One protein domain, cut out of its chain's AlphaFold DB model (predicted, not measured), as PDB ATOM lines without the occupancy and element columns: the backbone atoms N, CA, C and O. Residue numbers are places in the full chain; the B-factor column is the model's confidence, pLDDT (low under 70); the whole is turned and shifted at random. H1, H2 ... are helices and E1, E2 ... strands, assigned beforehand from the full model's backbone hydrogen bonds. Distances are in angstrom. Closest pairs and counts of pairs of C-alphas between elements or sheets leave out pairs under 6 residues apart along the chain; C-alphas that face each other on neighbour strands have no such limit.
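This is residues 90 to 111, 139 to 153 and 737 to 817 of the 853 residues of the protein "J domain-containing protein" of Trypanosoma cruzi (strain CL Brener) (UniProt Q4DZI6). A small twisted sheet of four short strands forms a wall, with helices gathered over one face and the other face bare of named helices. H1 runs over the edge at E3, H3 over E1 and E2, and H2 meets the sheet near Arg 800 of E4, while H4 and H6 lie farther out from the wall. The printed part has 118 residues with six named helices and four named strands, in the order H1 H2 E1 H3 H4 H5 E2 E3 E4 H6, and its class is mixed. The mixed sheet runs E1, E2, E4, E3. The whole is compact, with a radius of gyration of the C-alphas of 13.5 A and spans of 36 by 34 by 30 A.

Begin at the sheet: E1 is residues 740 to 742, E2 786 to 790, E4 800 to 804 and E3 794 to 796. E4 runs 13.0 A from C-alpha 800 at (222.795, 175.571, 163.713). Find C-alpha 93 at (232.276, 172.127, 181.935); from there H1, residues 93 to 111, runs 27.3 A. H2 is residues 139 to 153, 20.0 A, and H3 is 748 to 760, 18.1 A. H4 is 762 to 768, H5 780 to 783, and H6 810 to 814, ending at C-alpha 814 at (238.433, 172.054, 173.078).

E1 and E2 are parallel, with N 741 and O 787 2.9 A apart; E2 and E4 are parallel, with N 788 and O 801 at 2.8 A. The hairpin E3 and E4 is antiparallel, with N 800 and O 796 at 2.7 A. E1, H3, H4, H5 and E2 make a strand-helix-strand unit, helices between parallel neighbour strands. H2 and H3 on one face of the sheet make two layers, strands and helices. H1, on the same face as H3, is on the sheet at a height of 8.0 A, over E3; C-alphas 103 and 794 are their closest, 5.0 A. H3 has a height of 9.7 A, over E2 and only just over E1, where 3 of its C-alphas fall. H6 only just touches H1, closest at C-alphas 811 and 97, 6.6 A, and only just touches H4, closest at C-alphas 810 and 764, 6.3 A; each has 3 pairs within 8 A. H2 and H5 are close but not clearly touching, closest at C-alphas 143 and 783, 7.7 A. H1 and H3 are apart. Every O i to N i+4 pair is within hydrogen-bond range in H1, H2, H3, H4 and H6; H5 is too short for one.

The C-alphas of Asp 91 and Lys 774 are the farthest apart, 38.1 A. Two cuts leave out residues 112 to 138, a gap of 16.9 A between C-alphas, and 154 to 736, 22.5 A. The link from H4 to H5 is long. Mean pLDDT of the printed part is 78.7; residues 90 to 93, 771 to 775 and 814 to 817 are among those under 70.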
ATOM      1  N   LEU A  90     224.205 172.062 185.590       46.62
ATOM      2  CA  LEU A  90     224.735 173.431 185.515       46.62
ATOM      3  C   LEU A  90     226.245 173.550 185.820       46.62
ATOM      4  O   LEU A  90     226.814 174.601 185.562       46.62
ATOM      5  N   ASP A  91     226.871 172.522 186.403       51.98
ATOM      6  CA  ASP A  91     228.086 172.708 187.220       51.98
ATOM      7  C   ASP A  91     229.305 171.885 186.767       51.98
ATOM      8  O   ASP A  91     230.231 171.671 187.543       51.98
ATOM      9  N   ASP A  92     229.323 171.399 185.524       61.43
ATOM     10  CA  ASP A  92     230.485 170.664 185.018       61.43
ATOM     11  C   ASP A  92     230.758 171.014 183.551       61.43
ATOM     12  O   ASP A  92     230.006 170.622 182.653       61.43
ATOM     13  N   SER A  93     231.829 171.772 183.292       65.15
ATOM     14  CA  SER A  93     232.276 172.127 181.935       65.15
ATOM     15  C   SER A  93     232.527 170.882 181.082       65.15
ATOM     16  O   SER A  93     232.251 170.884 179.880       65.15
ATOM     17  N   GLN A  94     232.945 169.784 181.720       72.03
ATOM     18  CA  GLN A  94     233.109 168.491 181.072       72.03
ATOM     19  C   GLN A  94     231.771 167.906 180.608       72.03
ATOM     20  O   GLN A  94     231.691 167.369 179.508       72.03
ATOM     21  N   SER A  95     230.696 168.071 181.386       73.99
ATOM     22  CA  SER A  95     229.363 167.594 180.989       73.99
ATOM     23  C   SER A  95     228.816 168.328 179.764       73.99
ATOM     24  O   SER A  95     228.144 167.717 178.936       73.99
ATOM     25  N   VAL A  96     229.140 169.618 179.615       71.72
ATOM     26  CA  VAL A  96     228.774 170.421 178.439       71.72
ATOM     27  C   VAL A  96     229.572 169.970 177.217       71.72
ATOM     28  O   VAL A  96     228.987 169.764 176.155       71.72
ATOM     29  N   LEU A  97     230.882 169.741 177.362       71.93
ATOM     30  CA  LEU A  97     231.714 169.172 176.292       71.93
ATOM     31  C   LEU A  97     231.225 167.796 175.853       71.93
ATOM     32  O   LEU A  97     231.102 167.535 174.656       71.93
ATOM     33  N   ASP A  98     230.919 166.924 176.809       76.72
ATOM     34  CA  ASP A  98     230.392 165.602 176.518       76.72
ATOM     35  C   ASP A  98     229.024 165.726 175.839       76.72
ATOM     36  O   ASP A  98     228.798 165.059 174.835       76.72
ATOM     37  N   ALA A  99     228.134 166.613 176.291       74.94
ATOM     38  CA  ALA A  99     226.846 166.856 175.639       74.94
ATOM     39  C   ALA A  99     227.004 167.357 174.192       74.94
ATOM     40  O   ALA A  99     226.306 166.867 173.305       74.94
ATOM     41  N   LEU A 100     227.953 168.261 173.927       72.83
ATOM     42  CA  LEU A 100     228.281 168.715 172.571       72.83
ATOM     43  C   LEU A 100     228.825 167.568 171.710       72.83
ATOM     44  O   LEU A 100     228.353 167.367 170.592       72.83
ATOM     45  N   ARG A 101     229.749 166.754 172.236       77.57
ATOM     46  CA  ARG A 101     230.255 165.554 171.545       77.57
ATOM     47  C   ARG A 101     229.134 164.563 171.235       77.57
ATOM     48  O   ARG A 101     229.064 164.053 170.120       77.57
ATOM     49  N   HIS A 102     228.225 164.330 172.181       77.76
ATOM     50  CA  HIS A 102     227.058 163.469 171.983       77.76
ATOM     51  C   HIS A 102     226.091 164.045 170.945       77.76
ATOM     52  O   HIS A 102     225.568 163.286 170.134       77.76
ATOM     53  N   ALA A 103     225.864 165.360 170.930       73.20
ATOM     54  CA  ALA A 103     225.046 166.019 169.917       73.20
ATOM     55  C   ALA A 103     225.638 165.854 168.509       73.20
ATOM     56  O   ALA A 103     224.925 165.471 167.580       73.20
ATOM     57  N   ILE A 104     226.952 166.059 168.365       74.17
ATOM     58  CA  ILE A 104     227.682 165.858 167.105       74.17
ATOM     59  C   ILE A 104     227.607 164.384 166.672       74.17
ATOM     60  O   ILE A 104     227.274 164.083 165.524       74.17
ATOM     61  N   ALA A 105     227.833 163.444 167.593       74.73
ATOM     62  CA  ALA A 105     227.721 162.013 167.311       74.73
ATOM     63  C   ALA A 105     226.290 161.612 166.902       74.73
ATOM     64  O   ALA A 105     226.098 160.860 165.944       74.73
ATOM     65  N   ALA A 106     225.270 162.145 167.579       71.50
ATOM     66  CA  ALA A 106     223.868 161.885 167.260       71.50
ATOM     67  C   ALA A 106     223.480 162.449 165.884       71.50
ATOM     68  O   ALA A 106     222.751 161.798 165.133       71.50
ATOM     69  N   TYR A 107     224.001 163.625 165.522       69.67
ATOM     70  CA  TYR A 107     223.890 164.172 164.172       69.67
ATOM     71  C   TYR A 107     224.481 163.201 163.131       69.67
ATOM     72  O   TYR A 107     223.818 162.873 162.140       69.67
ATOM     73  N   HIS A 108     225.693 162.679 163.363       71.16
ATOM     74  CA  HIS A 108     226.339 161.731 162.448       71.16
ATOM     75  C   HIS A 108     225.550 160.434 162.299       71.16
ATOM     76  O   HIS A 108     225.356 159.963 161.178       71.16
ATOM     77  N   HIS A 109     225.003 159.917 163.396       72.93
ATOM     78  CA  HIS A 109     224.141 158.744 163.361       72.93
ATOM     79  C   HIS A 109     222.899 158.966 162.476       72.93
ATOM     80  O   HIS A 109     222.570 158.118 161.644       72.93
ATOM     81  N   CYS A 110     222.226 160.121 162.590       67.64
ATOM     82  CA  CYS A 110     221.092 160.468 161.723       67.64
ATOM     83  C   CYS A 110     221.498 160.558 160.242       67.64
ATOM     84  O   CYS A 110     220.797 160.039 159.367       67.64
ATOM     85  N   ARG A 111     222.648 161.173 159.950       69.52
ATOM     86  CA  ARG A 111     223.189 161.261 158.589       69.52
ATOM     87  C   ARG A 111     223.455 159.878 157.993       69.52
ATOM     88  O   ARG A 111     223.034 159.604 156.868       69.52
ATOM     89  N   LEU A 139     235.464 170.872 165.359       66.27
ATOM     90  CA  LEU A 139     234.563 171.973 165.026       66.27
ATOM     91  C   LEU A 139     234.758 172.453 163.572       66.27
ATOM     92  O   LEU A 139     233.814 172.972 162.987       66.27
ATOM     93  N   GLU A 140     235.925 172.245 162.947       69.44
ATOM     94  CA  GLU A 140     236.114 172.516 161.512       69.44
ATOM     95  C   GLU A 140     235.234 171.617 160.642       69.44
ATOM     96  O   GLU A 140     234.583 172.086 159.702       69.44
ATOM     97  N   TYR A 141     235.183 170.326 160.972       70.74
ATOM     98  CA  TYR A 141     234.321 169.381 160.282       70.74
ATOM     99  C   TYR A 141     232.845 169.661 160.567       70.74
ATOM    100  O   TYR A 141     232.048 169.696 159.627       70.74
ATOM    101  N   VAL A 142     232.487 169.947 161.826       68.96
ATOM    102  CA  VAL A 142     231.134 170.391 162.199       68.96
ATOM    103  C   VAL A 142     230.759 171.644 161.413       68.96
ATOM    104  O   VAL A 142     229.716 171.646 160.778       68.96
ATOM    105  N   SER A 143     231.625 172.656 161.344       72.99
ATOM    106  CA  SER A 143     231.418 173.880 160.558       72.99
ATOM    107  C   SER A 143     231.200 173.563 159.074       72.99
ATOM    108  O   SER A 143     230.186 173.951 158.503       72.99
ATOM    109  N   SER A 144     232.059 172.752 158.445       74.37
ATOM    110  CA  SER A 144     231.882 172.334 157.042       74.37
ATOM    111  C   SER A 144     230.560 171.594 156.794       74.37
ATOM    112  O   SER A 144     229.908 171.754 155.756       74.37
ATOM    113  N   VAL A 145     230.148 170.746 157.732       71.76
ATOM    114  CA  VAL A 145     228.874 170.025 157.683       71.76
ATOM    115  C   VAL A 145     227.698 170.988 157.861       71.76
ATOM    116  O   VAL A 145     226.777 170.971 157.047       71.76
ATOM    117  N   CYS A 146     227.759 171.866 158.857       75.23
ATOM    118  CA  CYS A 146     226.768 172.893 159.135       75.23
ATOM    119  C   CYS A 146     226.574 173.835 157.943       75.23
ATOM    120  O   CYS A 146     225.438 174.090 157.557       75.23
ATOM    121  N   GLN A 147     227.653 174.267 157.281       76.49
ATOM    122  CA  GLN A 147     227.584 175.027 156.029       76.49
ATOM    123  C   GLN A 147     226.817 174.266 154.944       76.49
ATOM    124  O   GLN A 147     225.966 174.838 154.259       76.49
ATOM    125  N   ARG A 148     227.112 172.972 154.760       79.48
ATOM    126  CA  ARG A 148     226.437 172.143 153.748       79.48
ATOM    127  C   ARG A 148     224.951 171.991 154.042       79.48
ATOM    128  O   ARG A 148     224.154 172.163 153.122       79.48
ATOM    129  N   GLU A 149     224.577 171.731 155.291       82.86
ATOM    130  CA  GLU A 149     223.172 171.640 155.702       82.86
ATOM    131  C   GLU A 149     222.457 172.992 155.617       82.86
ATOM    132  O   GLU A 149     221.314 173.049 155.167       82.86
ATOM    133  N   ALA A 150     223.130 174.096 155.945       80.54
ATOM    134  CA  ALA A 150     222.562 175.435 155.838       80.54
ATOM    135  C   ALA A 150     222.297 175.789 154.371       80.54
ATOM    136  O   ALA A 150     221.235 176.309 154.029       80.54
ATOM    137  N   LEU A 151     223.227 175.443 153.476       82.74
ATOM    138  CA  LEU A 151     223.034 175.557 152.032       82.74
ATOM    139  C   LEU A 151     221.909 174.642 151.537       82.74
ATOM    140  O   LEU A 151     221.098 175.076 150.722       82.74
ATOM    141  N   ALA A 152     221.833 173.401 152.017       84.79
ATOM    142  CA  ALA A 152     220.752 172.480 151.681       84.79
ATOM    143  C   ALA A 152     219.386 173.042 152.107       84.79
ATOM    144  O   ALA A 152     218.452 173.043 151.307       84.79
ATOM    145  N   MET A 153     219.296 173.596 153.316       84.07
ATOM    146  CA  MET A 153     218.107 174.243 153.863       84.07
ATOM    147  C   MET A 153     217.702 175.483 153.066       84.07
ATOM    148  O   MET A 153     216.535 175.610 152.701       84.07
ATOM    149  N   VAL A 737     230.069 190.940 165.608       89.88
ATOM    150  CA  VAL A 737     229.661 189.524 165.595       89.88
ATOM    151  C   VAL A 737     228.284 189.380 164.943       89.88
ATOM    152  O   VAL A 737     227.298 189.840 165.482       89.88
ATOM    153  N   GLY A 738     228.172 188.715 163.795       87.60
ATOM    154  CA  GLY A 738     226.895 188.529 163.081       87.60
ATOM    155  C   GLY A 738     226.382 187.087 163.039       87.60
ATOM    156  O   GLY A 738     225.416 186.800 162.337       87.60
ATOM    157  N   TYR A 739     227.043 186.156 163.731       88.35
ATOM    158  CA  TYR A 739     226.765 184.713 163.660       88.35
ATOM    159  C   TYR A 739     226.270 184.100 164.979       88.35
ATOM    160  O   TYR A 739     226.045 182.888 165.050       88.35
ATOM    161  N   VAL A 740     226.100 184.923 166.015       91.54
ATOM    162  CA  VAL A 740     225.513 184.540 167.302       91.54
ATOM    163  C   VAL A 740     224.097 185.084 167.354       91.54
ATOM    164  O   VAL A 740     223.862 186.247 167.043       91.54
ATOM    165  N   MET A 741     223.153 184.240 167.741       89.90
ATOM    166  CA  MET A 741     221.758 184.627 167.849       89.90
ATOM    167  C   MET A 741     221.086 183.946 169.035       89.90
ATOM    168  O   MET A 741     221.479 182.867 169.477       89.90
ATOM    169  N   ARG A 742     220.064 184.607 169.563       89.37
ATOM    170  CA  ARG A 742     219.296 184.152 170.718       89.37
ATOM    171  C   ARG A 742     218.230 183.140 170.295       89.37
ATOM    172  O   ARG A 742     217.509 183.369 169.325       89.37
ATOM    173  N   ASP A 743     218.098 182.050 171.043       84.09
ATOM    174  CA  ASP A 743     216.891 181.226 171.005       84.09
ATOM    175  C   ASP A 743     215.710 182.046 171.566       84.09
ATOM    176  O   ASP A 743     215.833 182.579 172.674       84.09
ATOM    177  N   PRO A 744     214.570 182.169 170.858       75.74
ATOM    178  CA  PRO A 744     213.410 182.913 171.349       75.74
ATOM    179  C   PRO A 744     212.950 182.516 172.760       75.74
ATOM    180  O   PRO A 744     212.473 183.374 173.503       75.74
ATOM    181  N   ALA A 745     213.130 181.250 173.153       75.10
ATOM    182  CA  ALA A 745     212.759 180.744 174.472       75.10
ATOM    183  C   ALA A 745     213.757 181.122 175.586       75.10
ATOM    184  O   ALA A 745     213.446 180.972 176.767       75.10
ATOM    185  N   LEU A 746     214.960 181.601 175.249       83.74
ATOM    186  CA  LEU A 746     215.982 181.980 176.227       83.74
ATOM    187  C   LEU A 746     215.707 183.382 176.794       83.74
ATOM    188  O   LEU A 746     215.583 184.308 176.008       83.74
ATOM    189  N   PRO A 747     215.703 183.632 178.111       84.23
ATOM    190  CA  PRO A 747     215.587 184.988 178.657       84.23
ATOM    191  C   PRO A 747     216.719 185.947 178.232       84.23
ATOM    192  O   PRO A 747     217.899 185.587 178.268       84.23
ATOM    193  N   LEU A 748     216.385 187.208 177.921       88.35
ATOM    194  CA  LEU A 748     217.356 188.248 177.531       88.35
ATOM    195  C   LEU A 748     218.521 188.447 178.524       88.35
ATOM    196  O   LEU A 748     219.655 188.553 178.062       88.35
ATOM    197  N   PRO A 749     218.328 188.423 179.861       88.43
ATOM    198  CA  PRO A 749     219.449 188.533 180.800       88.43
ATOM    199  C   PRO A 749     220.498 187.422 180.651       88.43
ATOM    200  O   PRO A 749     221.688 187.659 180.851       88.43
ATOM    201  N   GLN A 750     220.056 186.208 180.309       89.60
ATOM    202  CA  GLN A 750     220.930 185.049 180.108       89.60
ATOM    203  C   GLN A 750     221.639 185.125 178.755       89.60
ATOM    204  O   GLN A 750     222.808 184.773 178.634       89.60
ATOM    205  N   TYR A 751     220.954 185.639 177.735       92.29
ATOM    206  CA  TYR A 751     221.606 185.935 176.467       92.29
ATOM    207  C   TYR A 751     222.685 187.014 176.630       92.29
ATOM    208  O   TYR A 751     223.813 186.838 176.175       92.29
ATOM    209  N   LEU A 752     222.377 188.086 177.365       91.67
ATOM    210  CA  LEU A 752     223.311 189.171 177.648       91.67
ATOM    211  C   LEU A 752     224.564 188.685 178.390       91.67
ATOM    212  O   LEU A 752     225.671 189.126 178.075       91.67
ATOM    213  N   SER A 753     224.414 187.791 179.375       89.48
ATOM    214  CA  SER A 753     225.562 187.234 180.099       89.48
ATOM    215  C   SER A 753     226.470 186.425 179.173       89.48
ATOM    216  O   SER A 753     227.684 186.632 179.197       89.48
ATOM    217  N   PHE A 754     225.896 185.584 178.306       91.72
ATOM    218  CA  PHE A 754     226.658 184.840 177.304       91.72
ATOM    219  C   PHE A 754     227.391 185.778 176.341       91.72
ATOM    220  O   PHE A 754     228.601 185.659 176.164       91.72
ATOM    221  N   VAL A 755     226.680 186.744 175.753       93.47
ATOM    222  CA  VAL A 755     227.232 187.691 174.771       93.47
ATOM    223  C   VAL A 755     228.401 188.480 175.358       93.47
ATOM    224  O   VAL A 755     229.435 188.601 174.709       93.47
ATOM    225  N   LYS A 756     228.298 188.960 176.605       92.56
ATOM    226  CA  LYS A 756     229.401 189.672 177.277       92.56
ATOM    227  C   LYS A 756     230.672 188.831 177.365       92.56
ATOM    228  O   LYS A 756     231.756 189.332 177.071       92.56
ATOM    229  N   VAL A 757     230.542 187.564 177.754       90.64
ATOM    230  CA  VAL A 757     231.683 186.645 177.877       90.64
ATOM    231  C   VAL A 757     232.223 186.271 176.494       90.64
ATOM    232  O   VAL A 757     233.430 186.333 176.267       90.64
ATOM    233  N   PHE A 758     231.342 185.948 175.547       92.22
ATOM    234  CA  PHE A 758     231.713 185.544 174.193       92.22
ATOM    235  C   PHE A 758     232.411 186.667 173.414       92.22
ATOM    236  O   PHE A 758     233.483 186.454 172.845       92.22
ATOM    237  N   CYS A 759     231.861 187.883 173.425       90.82
ATOM    238  CA  CYS A 759     232.444 189.030 172.727       90.82
ATOM    239  C   CYS A 759     233.815 189.428 173.298       90.82
ATOM    240  O   CYS A 759     234.675 189.868 172.529       90.82
ATOM    241  N   ALA A 760     234.039 189.226 174.604       89.11
ATOM    242  CA  ALA A 760     235.322 189.450 175.275       89.11
ATOM    243  C   ALA A 760     236.351 188.325 175.040       89.11
ATOM    244  O   ALA A 760     237.553 188.548 175.201       89.11
ATOM    245  N   ALA A 761     235.916 187.128 174.632       87.53
ATOM    246  CA  ALA A 761     236.774 185.969 174.386       87.53
ATOM    247  C   ALA A 761     237.539 186.078 173.049       87.53
ATOM    248  O   ALA A 761     237.356 185.278 172.127       87.53
ATOM    249  N   ALA A 762     238.440 187.060 172.948       82.48
ATOM    250  CA  ALA A 762     239.189 187.377 171.730       82.48
ATOM    251  C   ALA A 762     239.999 186.193 171.169       82.48
ATOM    252  O   ALA A 762     240.137 186.075 169.956       82.48
ATOM    253  N   GLY A 763     240.506 185.297 172.025       82.23
ATOM    254  CA  GLY A 763     241.221 184.093 171.584       82.23
ATOM    255  C   GLY A 763     240.321 183.103 170.836       82.23
ATOM    256  O   GLY A 763     240.703 182.599 169.784       82.23
ATOM    257  N   VAL A 764     239.103 182.880 171.340       82.23
ATOM    258  CA  VAL A 764     238.107 182.003 170.700       82.23
ATOM    259  C   VAL A 764     237.653 182.613 169.381       82.23
ATOM    260  O   VAL A 764     237.690 181.966 168.335       82.23
ATOM    261  N   ARG A 765     237.297 183.899 169.425       85.58
ATOM    262  CA  ARG A 765     236.870 184.661 168.255       85.58
ATOM    263  C   ARG A 765     237.947 184.741 167.182       85.58
ATOM    264  O   ARG A 765     237.645 184.500 166.027       85.58
ATOM    265  N   GLY A 766     239.207 184.977 167.545       81.17
ATOM    266  CA  GLY A 766     240.316 185.023 166.587       81.17
ATOM    267  C   GLY A 766     240.504 183.720 165.804       81.17
ATOM    268  O   GLY A 766     240.957 183.757 164.662       81.17
ATOM    269  N   ILE A 767     240.119 182.581 166.387       77.65
ATOM    270  CA  ILE A 767     240.150 181.278 165.715       77.65
ATOM    271  C   ILE A 767     238.903 181.086 164.839       77.65
ATOM    272  O   ILE A 767     239.037 180.735 163.668       77.65
ATOM    273  N   LEU A 768     237.702 181.365 165.364       78.80
ATOM    274  CA  LEU A 768     236.441 181.242 164.610       78.80
ATOM    275  C   LEU A 768     236.365 182.210 163.417       78.80
ATOM    276  O   LEU A 768     235.902 181.851 162.337       78.80
ATOM    277  N   GLU A 769     236.840 183.436 163.614       83.56
ATOM    278  CA  GLU A 769     236.782 184.557 162.673       83.56
ATOM    279  C   GLU A 769     238.060 184.650 161.823       83.56
ATOM    280  O   GLU A 769     238.174 185.530 160.978       83.56
ATOM    281  N   GLY A 770     239.026 183.736 161.988       74.31
ATOM    282  CA  GLY A 770     240.322 183.796 161.298       74.31
ATOM    283  C   GLY A 770     240.238 183.728 159.765       74.31
ATOM    284  O   GLY A 770     241.179 184.126 159.076       74.31
ATOM    285  N   LYS A 771     239.112 183.242 159.221       67.83
ATOM    286  CA  LYS A 771     238.807 183.218 157.778       67.83
ATOM    287  C   LYS A 771     238.018 184.443 157.301       67.83
ATOM    288  O   LYS A 771     237.898 184.630 156.090       67.83
ATOM    289  N   ALA A 772     237.502 185.263 158.215       65.80
ATOM    290  CA  ALA A 772     236.743 186.454 157.874       65.80
ATOM    291  C   ALA A 772     237.654 187.485 157.194       65.80
ATOM    292  O   ALA A 772     238.807 187.702 157.579       65.80
ATOM    293  N   GLY A 773     237.142 188.123 156.141       64.36
ATOM    294  CA  GLY A 773     237.827 189.244 155.504       64.36
ATOM    295  C   GLY A 773     237.918 190.467 156.427       64.36
ATOM    296  O   GLY A 773     237.531 190.443 157.589       64.36
ATOM    297  N   LYS A 774     238.376 191.606 155.888       66.52
ATOM    298  CA  LYS A 774     238.284 192.912 156.574       66.52
ATOM    299  C   LYS A 774     236.846 193.465 156.551       66.52
ATOM    300  O   LYS A 774     236.633 194.601 156.128       66.52
ATOM    301  N   THR A 775     235.859 192.651 156.910       66.24
ATOM    302  CA  THR A 775     234.462 193.072 157.062       66.24
ATOM    303  C   THR A 775     234.260 193.710 158.437       66.24
ATOM    304  O   THR A 775     234.997 193.436 159.381       66.24
ATOM    305  N   ARG A 776     233.296 194.636 158.541       78.99
ATOM    306  CA  ARG A 776     232.949 195.288 159.819       78.99
ATOM    307  C   ARG A 776     232.229 194.326 160.768       78.99
ATOM    308  O   ARG A 776     232.434 194.406 161.970       78.99
ATOM    309  N   THR A 777     231.414 193.440 160.203       83.41
ATOM    310  CA  THR A 777     230.629 192.440 160.924       83.41
ATOM    311  C   THR A 777     230.873 191.089 160.268       83.41
ATOM    312  O   THR A 777     230.728 190.970 159.051       83.41
ATOM    313  N   VAL A 778     231.265 190.100 161.065       83.84
ATOM    314  CA  VAL A 778     231.528 188.732 160.616       83.84
ATOM    315  C   VAL A 778     230.208 187.978 160.533       83.84
ATOM    316  O   VAL A 778     229.505 187.870 161.536       83.84
ATOM    317  N   THR A 779     229.852 187.451 159.367       84.85
ATOM    318  CA  THR A 779     228.558 186.780 159.166       84.85
ATOM    319  C   THR A 779     228.678 185.253 159.295       84.85
ATOM    320  O   THR A 779     229.789 184.716 159.349       84.85
ATOM    321  N   PRO A 780     227.558 184.504 159.324       79.92
ATOM    322  CA  PRO A 780     227.594 183.042 159.296       79.92
ATOM    323  C   PRO A 780     228.319 182.453 158.080       79.92
ATOM    324  O   PRO A 780     228.821 181.331 158.147       79.92
ATOM    325  N   GLU A 781     228.363 183.178 156.956       74.73
ATOM    326  CA  GLU A 781     229.124 182.768 155.773       74.73
ATOM    327  C   GLU A 781     230.639 182.778 156.022       74.73
ATOM    328  O   GLU A 781     231.339 181.920 155.485       74.73
ATOM    329  N   ASP A 782     231.131 183.712 156.841       77.78
ATOM    330  CA  ASP A 782     232.555 183.878 157.138       77.78
ATOM    331  C   ASP A 782     233.068 182.811 158.124       77.78
ATOM    332  O   ASP A 782     234.145 182.243 157.929       77.78
ATOM    333  N   THR A 783     232.295 182.513 159.177       74.92
ATOM    334  CA  THR A 783     232.657 181.513 160.207       74.92
ATOM    335  C   THR A 783     232.293 180.083 159.810       74.92
ATOM    336  O   THR A 783     232.884 179.112 160.295       74.92
ATOM    337  N   GLY A 784     231.295 179.930 158.939       71.36
ATOM    338  CA  GLY A 784     230.722 178.643 158.569       71.36
ATOM    339  C   GLY A 784     229.735 178.044 159.561       71.36
ATOM    340  O   GLY A 784     229.237 176.944 159.335       71.36
ATOM    341  N   LEU A 785     229.434 178.734 160.654       77.13
ATOM    342  CA  LEU A 785     228.541 178.211 161.676       77.13
ATOM    343  C   LEU A 785     227.686 179.323 162.269       77.13
ATOM    344  O   LEU A 785     228.118 180.466 162.396       77.13
ATOM    345  N   VAL A 786     226.466 178.960 162.653       86.66
ATOM    346  CA  VAL A 786     225.557 179.821 163.413       86.66
ATOM    347  C   VAL A 786     225.476 179.267 164.824       86.66
ATOM    348  O   VAL A 786     225.125 178.096 164.989       86.66
ATOM    349  N   ILE A 787     225.771 180.100 165.818       88.87
ATOM    350  CA  ILE A 787     225.612 179.758 167.231       88.87
ATOM    351  C   ILE A 787     224.250 180.265 167.690       88.87
ATOM    352  O   ILE A 787     223.983 181.465 167.657       88.87
ATOM    353  N   VAL A 788     223.393 179.348 168.124       89.72
ATOM    354  CA  VAL A 788     222.108 179.663 168.745       89.72
ATOM    355  C   VAL A 788     222.248 179.464 170.247       89.72
ATOM    356  O   VAL A 788     222.500 178.358 170.718       89.72
ATOM    357  N   VAL A 789     222.115 180.542 171.007       90.14
ATOM    358  CA  VAL A 789     222.266 180.507 172.463       90.14
ATOM    359  C   VAL A 789     220.928 180.134 173.084       90.14
ATOM    360  O   VAL A 789     219.945 180.855 172.915       90.14
ATOM    361  N   GLY A 790     220.902 179.024 173.816       87.60
ATOM    362  CA  GLY A 790     219.717 178.464 174.455       87.60
ATOM    363  C   GLY A 790     220.036 177.828 175.808       87.60
ATOM    364  O   GLY A 790     220.809 178.363 176.606       87.60
ATOM    365  N   THR A 791     219.418 176.679 176.088       81.62
ATOM    366  CA  THR A 791     219.575 175.939 177.359       81.62
ATOM    367  C   THR A 791     220.078 174.506 177.181       81.62
ATOM    368  O   THR A 791     220.262 173.787 178.162       81.62
ATOM    369  N   GLU A 792     220.335 174.088 175.943       80.92
ATOM    370  CA  GLU A 792     220.798 172.745 175.605       80.92
ATOM    371  C   GLU A 792     221.959 172.780 174.605       80.92
ATOM    372  O   GLU A 792     222.237 173.808 173.988       80.92
ATOM    373  N   CYS A 793     222.649 171.645 174.484       81.28
ATOM    374  CA  CYS A 793     223.671 171.411 173.467       81.28
ATOM    375  C   CYS A 793     223.065 170.559 172.349       81.28
ATOM    376  O   CYS A 793     222.713 169.406 172.599       81.28
ATOM    377  N   ASP A 794     222.964 171.087 171.129       82.71
ATOM    378  CA  ASP A 794     222.534 170.301 169.966       82.71
ATOM    379  C   ASP A 794     223.058 170.874 168.638       82.71
ATOM    380  O   ASP A 794     223.549 171.997 168.576       82.71
ATOM    381  N   VAL A 795     222.931 170.115 167.551       77.80
ATOM    382  CA  VAL A 795     223.127 170.580 166.175       77.80
ATOM    383  C   VAL A 795     221.837 170.311 165.403       77.80
ATOM    384  O   VAL A 795     221.569 169.174 165.009       77.80
ATOM    385  N   ARG A 796     221.019 171.348 165.189       79.47
ATOM    386  CA  ARG A 796     219.695 171.251 164.536       79.47
ATOM    387  C   ARG A 796     219.512 172.345 163.476       79.47
ATOM    388  O   ARG A 796     220.438 173.075 163.154       79.47
ATOM    389  N   ASP A 797     218.328 172.443 162.886       70.56
ATOM    390  CA  ASP A 797     217.882 173.528 161.996       70.56
ATOM    391  C   ASP A 797     218.760 173.792 160.777       70.56
ATOM    392  O   ASP A 797     219.010 174.938 160.396       70.56
ATOM    393  N   GLY A 798     219.215 172.708 160.147       67.95
ATOM    394  CA  GLY A 798     220.107 172.797 158.998       67.95
ATOM    395  C   GLY A 798     221.518 173.235 159.386       67.95
ATOM    396  O   GLY A 798     222.135 173.995 158.650       67.95
ATOM    397  N   GLY A 799     222.030 172.777 160.534       72.47
ATOM    398  CA  GLY A 799     223.426 172.993 160.935       72.47
ATOM    399  C   GLY A 799     223.659 174.158 161.901       72.47
ATOM    400  O   GLY A 799     224.769 174.669 162.002       72.47
ATOM    401  N   ARG A 800     222.637 174.611 162.618       83.56
ATOM    402  CA  ARG A 800     222.795 175.571 163.713       83.56
ATOM    403  C   ARG A 800     223.297 174.848 164.956       83.56
ATOM    404  O   ARG A 800     222.731 173.829 165.349       83.56
ATOM    405  N   LEU A 801     224.351 175.385 165.557       85.46
ATOM    406  CA  LEU A 801     224.929 174.873 166.790       85.46
ATOM    407  C   LEU A 801     224.214 175.528 167.972       85.46
ATOM    408  O   LEU A 801     224.403 176.716 168.228       85.46
ATOM    409  N   LEU A 802     223.384 174.761 168.668       86.35
ATOM    410  CA  LEU A 802     222.715 175.187 169.889       86.35
ATOM    411  C   LEU A 802     223.674 174.989 171.060       86.35
ATOM    412  O   LEU A 802     224.187 173.886 171.262       86.35
ATOM    413  N   VAL A 803     223.917 176.058 171.814       88.32
ATOM    414  CA  VAL A 803     224.797 176.045 172.986       88.32
ATOM    415  C   VAL A 803     224.079 176.629 174.198       88.32
ATOM    416  O   VAL A 803     223.317 177.589 174.057       88.32
ATOM    417  N   PRO A 804     224.313 176.101 175.408       87.99
ATOM    418  CA  PRO A 804     223.717 176.654 176.607       87.99
ATOM    419  C   PRO A 804     224.378 177.990 176.950       87.99
ATOM    420  O   PRO A 804     225.592 178.147 176.830       87.99
ATOM    421  N   TRP A 805     223.590 178.949 177.429       86.29
ATOM    422  CA  TRP A 805     224.069 180.302 177.744       86.29
ATOM    423  C   TRP A 805     225.178 180.359 178.810       86.29
ATOM    424  O   TRP A 805     225.915 181.337 178.875       86.29
ATOM    425  N   TRP A 806     225.309 179.333 179.656       83.27
ATOM    426  CA  TRP A 806     226.359 179.244 180.681       83.27
ATOM    427  C   TRP A 806     227.640 178.556 180.189       83.27
ATOM    428  O   TRP A 806     228.567 178.360 180.973       83.27
ATOM    429  N   MET A 807     227.695 178.147 178.920       84.75
ATOM    430  CA  MET A 807     228.884 177.532 178.336       84.75
ATOM    431  C   MET A 807     230.046 178.530 178.314       84.75
ATOM    432  O   MET A 807     229.920 179.624 177.764       84.75
ATOM    433  N   ASP A 808     231.202 178.119 178.834       83.28
ATOM    434  CA  ASP A 808     232.449 178.855 178.628       83.28
ATOM    435  C   ASP A 808     232.854 178.773 177.137       83.28
ATOM    436  O   ASP A 808     233.002 177.664 176.607       83.28
ATOM    437  N   PRO A 809     233.052 179.907 176.433       83.30
ATOM    438  CA  PRO A 809     233.443 179.912 175.024       83.30
ATOM    439  C   PRO A 809     234.723 179.122 174.712       83.30
ATOM    440  O   PRO A 809     234.876 178.639 173.592       83.30
ATOM    441  N   SER A 810     235.639 178.956 175.673       81.03
ATOM    442  CA  SER A 810     236.859 178.150 175.504       81.03
ATOM    443  C   SER A 810     236.569 176.670 175.239       81.03
ATOM    444  O   SER A 810     237.366 175.998 174.584       81.03
ATOM    445  N   LEU A 811     235.397 176.165 175.639       79.94
ATOM    446  CA  LEU A 811     234.959 174.800 175.333       79.94
ATOM    447  C   LEU A 811     234.752 174.586 173.826       79.94
ATOM    448  O   LEU A 811     234.965 173.481 173.330       79.94
ATOM    449  N   LEU A 812     234.440 175.644 173.066       77.09
ATOM    450  CA  LEU A 812     234.411 175.573 171.601       77.09
ATOM    451  C   LEU A 812     235.808 175.299 171.020       77.09
ATOM    452  O   LEU A 812     235.917 174.648 169.984       77.09
ATOM    453  N   LEU A 813     236.878 175.739 171.698       71.58
ATOM    454  CA  LEU A 813     238.259 175.441 171.298       71.58
ATOM    455  C   LEU A 813     238.666 174.011 171.636       71.58
ATOM    456  O   LEU A 813     239.384 173.393 170.856       71.58
ATOM    457  N   ALA A 814     238.190 173.458 172.751       69.99
ATOM    458  CA  ALA A 814     238.433 172.054 173.078       69.99
ATOM    459  C   ALA A 814     237.833 171.109 172.015       69.99
ATOM    460  O   ALA A 814     238.400 170.058 171.743       69.99
ATOM    461  N   LEU A 815     236.745 171.519 171.351       65.59
ATOM    462  CA  LEU A 815     236.185 170.813 170.190       65.59
ATOM    463  C   LEU A 815     236.993 171.018 168.893       65.59
ATOM    464  O   LEU A 815     236.798 170.277 167.936       65.59
ATOM    465  N   LEU A 816     237.877 172.018 168.823       59.47
ATOM    466  CA  LEU A 816     238.792 172.244 167.693       59.47
ATOM    467  C   LEU A 816     240.127 171.507 167.862       59.47
ATOM    468  O   LEU A 816     240.691 171.046 166.876       59.47
ATOM    469  N   GLN A 817     240.651 171.436 169.088       55.12
ATOM    470  CA  GLN A 817     242.032 171.021 169.365       55.12
ATOM    471  C   GLN A 817     242.277 169.506 169.409       55.12
ATOM    472  O   GLN A 817     243.428 169.106 169.586       55.12
TER     473      GLN A 817